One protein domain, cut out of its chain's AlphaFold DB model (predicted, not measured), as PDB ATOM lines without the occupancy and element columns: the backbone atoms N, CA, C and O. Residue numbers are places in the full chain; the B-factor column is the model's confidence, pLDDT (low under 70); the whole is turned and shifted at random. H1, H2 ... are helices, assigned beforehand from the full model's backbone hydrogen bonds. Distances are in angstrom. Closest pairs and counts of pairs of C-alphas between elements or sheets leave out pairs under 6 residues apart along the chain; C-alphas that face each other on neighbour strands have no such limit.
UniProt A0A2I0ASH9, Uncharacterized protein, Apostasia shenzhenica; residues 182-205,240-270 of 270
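What this domain is: This is residues 182 to 205 and 240 to 270 of the 270 residues of an uncharacterized protein of Apostasia shenzhenica (UniProt A0A2I0ASH9). Two helices make a flat, open V: H1's last turns come near the start of H2, and their other ends spread apart. H2 and the tail after it, residues 265 to 270, run along the longest axis. The 55 printed residues hold two named helices, H1 then H2, and no named strand: all helix, extended, radius of gyration of the C-alphas 16.1 A, spans 57 by 31 by 9 A.

Where its parts are: Find C-alpha 242 at (0.884, -7.786, 106.797); from there H2, residues 242 to 264, runs 33.4 A. Find C-alpha 183 at (13.818, -23.908, 122.018), where H1, residues 183 to 200, begins its 25.4 A.

How they stand to each other: Look at the C-alphas of Ala 198 and Leu 242, the closest of H1 and H2, 5.9 A apart: the helices are close but not clearly touching. They run opposite ways at a steep tilt of 38 degrees. In both, every O i to N i+4 pair is within hydrogen-bond range.

The domain as a whole: Residues 206 to 239 are not printed; C-alphas 205 and 240 are 14.0 A apart across this cut. Residues 182 to 193 and 247 to 270 stand free. Look for pLDDT under 70 at residues 203 to 205, 240 and 255 to 270.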
ATOM      1  N   THR A 182      14.566 -28.513 120.518       81.94
ATOM      2  CA  THR A 182      15.098 -27.455 121.371       81.94
ATOM      3  C   THR A 182      14.295 -26.167 121.196       81.94
ATOM      4  O   THR A 182      13.569 -25.988 120.218       81.94
ATOM      5  N   ASP A 183      14.414 -25.245 122.155       84.19
ATOM      6  CA  ASP A 183      13.818 -23.908 122.018       84.19
ATOM      7  C   ASP A 183      14.374 -23.164 120.792       84.19
ATOM      8  O   ASP A 183      13.652 -22.407 120.148       84.19
ATOM      9  N   ASP A 184      15.635 -23.427 120.432       87.00
ATOM     10  CA  ASP A 184      16.255 -22.880 119.228       87.00
ATOM     11  C   ASP A 184      15.550 -23.382 117.962       87.00
ATOM     12  O   ASP A 184      15.137 -22.551 117.151       87.00
ATOM     13  N   ASP A 185      15.310 -24.695 117.849       87.12
ATOM     14  CA  ASP A 185      14.578 -25.299 116.722       87.12
ATOM     15  C   ASP A 185      13.138 -24.760 116.632       87.12
ATOM     16  O   ASP A 185      12.625 -24.461 115.549       87.12
ATOM     17  N   LEU A 186      12.471 -24.605 117.783       89.00
ATOM     18  CA  LEU A 186      11.113 -24.064 117.860       89.00
ATOM     19  C   LEU A 186      11.072 -22.604 117.400       89.00
ATOM     20  O   LEU A 186      10.173 -22.205 116.657       89.00
ATOM     21  N   ARG A 187      12.037 -21.799 117.841       91.56
ATOM     22  CA  ARG A 187      12.131 -20.380 117.503       91.56
ATOM     23  C   ARG A 187      12.493 -20.175 116.034       91.56
ATOM     24  O   ARG A 187      11.933 -19.275 115.409       91.56
ATOM     25  N   GLU A 188      13.376 -21.002 115.482       88.88
ATOM     26  CA  GLU A 188      13.687 -21.034 114.050       88.88
ATOM     27  C   GLU A 188      12.447 -21.397 113.227       88.88
ATOM     28  O   GLU A 188      12.038 -20.619 112.366       88.88
ATOM     29  N   SER A 189      11.749 -22.479 113.584       91.38
ATOM     30  CA  SER A 189      10.498 -22.887 112.926       91.38
ATOM     31  C   SER A 189       9.425 -21.791 112.992       91.38
ATOM     32  O   SER A 189       8.744 -21.492 112.009       91.38
ATOM     33  N   ALA A 190       9.274 -21.139 114.147       91.56
ATOM     34  CA  ALA A 190       8.343 -20.025 114.314       91.56
ATOM     35  C   ALA A 190       8.716 -18.829 113.422       91.56
ATOM     36  O   ALA A 190       7.832 -18.170 112.866       91.56
ATOM     37  N   TYR A 191      10.014 -18.557 113.263       93.19
ATOM     38  CA  TYR A 191      10.510 -17.524 112.365       93.19
ATOM     39  C   TYR A 191      10.223 -17.860 110.897       93.19
ATOM     40  O   TYR A 191       9.719 -16.997 110.178       93.19
ATOM     41  N   GLU A 192      10.455 -19.098 110.460       91.19
ATOM     42  CA  GLU A 192      10.126 -19.545 109.100       91.19
ATOM     43  C   GLU A 192       8.639 -19.367 108.789       91.19
ATOM     44  O   GLU A 192       8.278 -18.786 107.763       91.19
ATOM     45  N   ILE A 193       7.768 -19.787 109.710       92.31
ATOM     46  CA  ILE A 193       6.317 -19.617 109.585       92.31
ATOM     47  C   ILE A 193       5.965 -18.132 109.476       92.31
ATOM     48  O   ILE A 193       5.187 -17.744 108.599       92.31
ATOM     49  N   LEU A 194       6.539 -17.284 110.333       87.62
ATOM     50  CA  LEU A 194       6.301 -15.842 110.308       87.62
ATOM     51  C   LEU A 194       6.741 -15.219 108.976       87.62
ATOM     52  O   LEU A 194       5.986 -14.442 108.389       87.62
ATOM     53  N   VAL A 195       7.932 -15.562 108.485       88.56
ATOM     54  CA  VAL A 195       8.471 -15.075 107.206       88.56
ATOM     55  C   VAL A 195       7.607 -15.542 106.039       88.56
ATOM     56  O   VAL A 195       7.242 -14.723 105.192       88.56
ATOM     57  N   ALA A 196       7.211 -16.816 106.012       87.38
ATOM     58  CA  ALA A 196       6.324 -17.367 104.993       87.38
ATOM     59  C   ALA A 196       4.966 -16.646 104.984       87.38
ATOM     60  O   ALA A 196       4.494 -16.221 103.927       87.38
ATOM     61  N   CYS A 197       4.374 -16.419 106.160       85.06
ATOM     62  CA  CYS A 197       3.129 -15.666 106.309       85.06
ATOM     63  C   CYS A 197       3.282 -14.214 105.847       85.06
ATOM     64  O   CYS A 197       2.422 -13.693 105.135       85.06
ATOM     65  N   ALA A 198       4.382 -13.554 106.213       85.44
ATOM     66  CA  ALA A 198       4.648 -12.182 105.811       85.44
ATOM     67  C   ALA A 198       4.850 -12.055 104.297       85.44
ATOM     68  O   ALA A 198       4.342 -11.112 103.690       85.44
ATOM     69  N   GLY A 199       5.532 -13.016 103.674       84.12
ATOM     70  CA  GLY A 199       5.709 -13.092 102.226       84.12
ATOM     71  C   GLY A 199       4.386 -13.321 101.504       84.12
ATOM     72  O   GLY A 199       4.032 -12.543 100.617       84.12
ATOM     73  N   ALA A 200       3.613 -14.316 101.942       82.06
ATOM     74  CA  ALA A 200       2.296 -14.631 101.392       82.06
ATOM     75  C   ALA A 200       1.303 -13.462 101.531       82.06
ATOM     76  O   ALA A 200       0.498 -13.220 100.632       82.06
ATOM     77  N   ALA A 201       1.387 -12.689 102.619       79.88
ATOM     78  CA  ALA A 201       0.578 -11.490 102.842       79.88
ATOM     79  C   ALA A 201       1.065 -10.247 102.063       79.88
ATOM     80  O   ALA A 201       0.483  -9.168 102.210       79.88
ATOM     81  N   GLY A 202       2.133 -10.364 101.264       77.19
ATOM     82  CA  GLY A 202       2.721  -9.261 100.497       77.19
ATOM     83  C   GLY A 202       3.545  -8.272 101.331       77.19
ATOM     84  O   GLY A 202       3.857  -7.180 100.864       77.19
ATOM     85  N   GLY A 203       3.905  -8.629 102.563       69.50
ATOM     86  CA  GLY A 203       4.681  -7.810 103.498       69.50
ATOM     87  C   GLY A 203       6.179  -7.711 103.192       69.50
ATOM     88  O   GLY A 203       6.838  -6.807 103.695       69.50
ATOM     89  N   LEU A 204       6.705  -8.604 102.349       64.88
ATOM     90  CA  LEU A 204       8.089  -8.583 101.848       64.88
ATOM     91  C   LEU A 204       8.236  -7.835 100.509       64.88
ATOM     92  O   LEU A 204       9.331  -7.770  99.949       64.88
ATOM     93  N   ILE A 205       7.153  -7.249  99.985       66.12
ATOM     94  CA  ILE A 205       7.210  -6.447  98.764       66.12
ATOM     95  C   ILE A 205       7.828  -5.089  99.113       66.12
ATOM     96  O   ILE A 205       7.197  -4.245  99.751       66.12
ATOM     97  N   HIS A 240      -5.427  -3.938 105.843       64.88
ATOM     98  CA  HIS A 240      -5.308  -5.099 104.960       64.88
ATOM     99  C   HIS A 240      -3.819  -5.385 104.700       64.88
ATOM    100  O   HIS A 240      -3.023  -4.451 104.608       64.88
ATOM    101  N   GLY A 241      -3.440  -6.661 104.584       70.12
ATOM    102  CA  GLY A 241      -2.046  -7.092 104.380       70.12
ATOM    103  C   GLY A 241      -1.313  -7.428 105.684       70.12
ATOM    104  O   GLY A 241      -1.948  -7.717 106.697       70.12
ATOM    105  N   LEU A 242       0.026  -7.386 105.667       70.12
ATOM    106  CA  LEU A 242       0.884  -7.786 106.797       70.12
ATOM    107  C   LEU A 242       0.506  -7.107 108.121       70.12
ATOM    108  O   LEU A 242       0.419  -7.777 109.140       70.12
ATOM    109  N   ALA A 243       0.249  -5.798 108.110       73.25
ATOM    110  CA  ALA A 243      -0.102  -5.061 109.326       73.25
ATOM    111  C   ALA A 243      -1.408  -5.566 109.964       73.25
ATOM    112  O   ALA A 243      -1.517  -5.603 111.184       73.25
ATOM    113  N   GLY A 244      -2.377  -5.994 109.149       77.00
ATOM    114  CA  GLY A 244      -3.617  -6.595 109.638       77.00
ATOM    115  C   GLY A 244      -3.417  -7.992 110.188       77.00
ATOM    116  O   GLY A 244      -3.970  -8.327 111.227       77.00
ATOM    117  N   LEU A 245      -2.604  -8.800 109.504       76.44
ATOM    118  CA  LEU A 245      -2.261 -10.140 109.965       76.44
ATOM    119  C   LEU A 245      -1.498 -10.088 111.295       76.44
ATOM    120  O   LEU A 245      -1.851 -10.818 112.213       76.44
ATOM    121  N   LEU A 246      -0.517  -9.189 111.421       81.19
ATOM    122  CA  LEU A 246       0.220  -8.974 112.666       81.19
ATOM    123  C   LEU A 246      -0.702  -8.494 113.790       81.19
ATOM    124  O   LEU A 246      -0.566  -8.982 114.905       81.19
ATOM    125  N   GLU A 247      -1.667  -7.613 113.512       80.75
ATOM    126  CA  GLU A 247      -2.644  -7.185 114.523       80.75
ATOM    127  C   GLU A 247      -3.571  -8.332 114.953       80.75
ATOM    128  O   GLU A 247      -3.866  -8.476 116.139       80.75
ATOM    129  N   ILE A 248      -3.993  -9.192 114.018       80.62
ATOM    130  CA  ILE A 248      -4.799 -10.385 114.320       80.62
ATOM    131  C   ILE A 248      -3.993 -11.376 115.162       80.62
ATOM    132  O   ILE A 248      -4.486 -11.830 116.191       80.62
ATOM    133  N   MET A 249      -2.756 -11.682 114.762       80.00
ATOM    134  CA  MET A 249      -1.876 -12.586 115.505       80.00
ATOM    135  C   MET A 249      -1.579 -12.043 116.903       80.00
ATOM    136  O   MET A 249      -1.684 -12.784 117.872       80.00
ATOM    137  N   ARG A 250      -1.279 -10.744 117.024       81.19
ATOM    138  CA  ARG A 250      -1.080 -10.048 118.304       81.19
ATOM    139  C   ARG A 250      -2.309 -10.181 119.203       81.19
ATOM    140  O   ARG A 250      -2.169 -10.585 120.351       81.19
ATOM    141  N   SER A 251      -3.497  -9.897 118.666       79.50
ATOM    142  CA  SER A 251      -4.763  -9.978 119.408       79.50
ATOM    143  C   SER A 251      -5.055 -11.406 119.884       79.50
ATOM    144  O   SER A 251      -5.412 -11.607 121.040       79.50
ATOM    145  N   GLN A 252      -4.840 -12.410 119.025       76.81
ATOM    146  CA  GLN A 252      -5.012 -13.823 119.382       76.81
ATOM    147  C   GLN A 252      -3.995 -14.283 120.433       76.81
ATOM    148  O   GLN A 252      -4.350 -15.041 121.332       76.81
ATOM    149  N   LEU A 253      -2.746 -13.814 120.359       75.44
ATOM    150  CA  LEU A 253      -1.726 -14.142 121.354       75.44
ATOM    151  C   LEU A 253      -2.068 -13.546 122.730       75.44
ATOM    152  O   LEU A 253      -1.904 -14.217 123.745       75.44
ATOM    153  N   GLU A 254      -2.572 -12.309 122.767       72.50
ATOM    154  CA  GLU A 254      -3.014 -11.640 123.999       72.50
ATOM    155  C   GLU A 254      -4.225 -12.341 124.636       72.50
ATOM    156  O   GLU A 254      -4.260 -12.519 125.857       72.50
ATOM    157  N   GLU A 255      -5.187 -12.796 123.826       63.66
ATOM    158  CA  GLU A 255      -6.346 -13.563 124.304       63.66
ATOM    159  C   GLU A 255      -5.956 -14.966 124.800       63.66
ATOM    160  O   GLU A 255      -6.418 -15.387 125.865       63.66
ATOM    161  N   CYS A 256      -5.062 -15.674 124.105       57.41
ATOM    162  CA  CYS A 256      -4.566 -16.984 124.543       57.41
ATOM    163  C   CYS A 256      -3.748 -16.895 125.841       57.41
ATOM    164  O   CYS A 256      -3.913 -17.731 126.728       57.41
ATOM    165  N   PHE A 257      -2.929 -15.854 126.008       50.59
ATOM    166  CA  PHE A 257      -2.137 -15.650 127.226       50.59
ATOM    167  C   PHE A 257      -3.011 -15.301 128.446       50.59
ATOM    168  O   PHE A 257      -2.733 -15.734 129.565       50.59
ATOM    169  N   CYS A 258      -4.113 -14.569 128.244       52.56
ATOM    170  CA  CYS A 258      -5.099 -14.326 129.304       52.56
ATOM    171  C   CYS A 258      -5.892 -15.589 129.674       52.56
ATOM    172  O   CYS A 258      -6.248 -15.766 130.839       52.56
ATOM    173  N   SER A 259      -6.147 -16.470 128.703       52.75
ATOM    174  CA  SER A 259      -6.898 -17.716 128.899       52.75
ATOM    175  C   SER A 259      -6.168 -18.690 129.835       52.75
ATOM    176  O   SER A 259      -6.777 -19.208 130.770       52.75
ATOM    177  N   ASP A 260      -4.854 -18.866 129.657       46.16
ATOM    178  CA  ASP A 260      -4.027 -19.720 130.529       46.16
ATOM    179  C   ASP A 260      -3.844 -19.127 131.934       46.16
ATOM    180  O   ASP A 260      -3.903 -19.844 132.938       46.16
ATOM    181  N   ALA A 261      -3.705 -17.802 132.042       47.22
ATOM    182  CA  ALA A 261      -3.663 -17.131 133.339       47.22
ATOM    183  C   ALA A 261      -4.986 -17.305 134.111       47.22
ATOM    184  O   ALA A 261      -4.973 -17.500 135.325       47.22
ATOM    185  N   MET A 262      -6.133 -17.295 133.425       49.78
ATOM    186  CA  MET A 262      -7.444 -17.440 134.065       49.78
ATOM    187  C   MET A 262      -7.714 -18.871 134.564       49.78
ATOM    188  O   MET A 262      -8.415 -19.036 135.562       49.78
ATOM    189  N   ILE A 263      -7.106 -19.892 133.947       50.28
ATOM    190  CA  ILE A 263      -7.164 -21.286 134.423       50.28
ATOM    191  C   ILE A 263      -6.324 -21.471 135.698       50.28
ATOM    192  O   ILE A 263      -6.766 -22.154 136.625       50.28
ATOM    193  N   LEU A 264      -5.167 -20.804 135.820       46.38
ATOM    194  CA  LEU A 264      -4.334 -20.890 137.031       46.38
ATOM    195  C   LEU A 264      -4.957 -20.213 138.268       46.38
ATOM    196  O   LEU A 264      -4.653 -20.605 139.394       46.38
ATOM    197  N   PHE A 265      -5.851 -19.236 138.087       47.41
ATOM    198  CA  PHE A 265      -6.550 -18.562 139.191       47.41
ATOM    199  C   PHE A 265      -7.861 -19.246 139.624       47.41
ATOM    200  O   PHE A 265      -8.550 -18.723 140.502       47.41
ATOM    201  N   HIS A 266      -8.217 -20.406 139.054       42.91
ATOM    202  CA  HIS A 266      -9.451 -21.129 139.395       42.91
ATOM    203  C   HIS A 266      -9.255 -22.526 140.004       42.91
ATOM    204  O   HIS A 266     -10.215 -23.287 140.089       42.91
ATOM    205  N   LEU A 267      -8.057 -22.857 140.499       41.78
ATOM    206  CA  LEU A 267      -7.900 -23.976 141.434       41.78
ATOM    207  C   LEU A 267      -8.514 -23.578 142.790       41.78
ATOM    208  O   LEU A 267      -7.964 -22.701 143.463       41.78
ATOM    209  N   PRO A 268      -9.640 -24.183 143.222       42.72
ATOM    210  CA  PRO A 268     -10.132 -23.954 144.566       42.72
ATOM    211  C   PRO A 268      -9.138 -24.597 145.533       42.72
ATOM    212  O   PRO A 268      -8.766 -25.760 145.384       42.72
ATOM    213  N   SER A 269      -8.702 -23.831 146.529       47.19
ATOM    214  CA  SER A 269      -8.081 -24.395 147.721       47.19
ATOM    215  C   SER A 269      -9.108 -25.311 148.393       47.19
ATOM    216  O   SER A 269     -10.059 -24.825 149.006       47.19
ATOM    217  N   GLY A 270      -8.941 -26.619 148.207       39.44
ATOM    218  CA  GLY A 270      -9.665 -27.683 148.896       39.44
ATOM    219  C   GLY A 270      -8.673 -28.588 149.597       39.44
ATOM    220  O   GLY A 270      -7.775 -29.093 148.890       39.44
TER     221      GLY A 270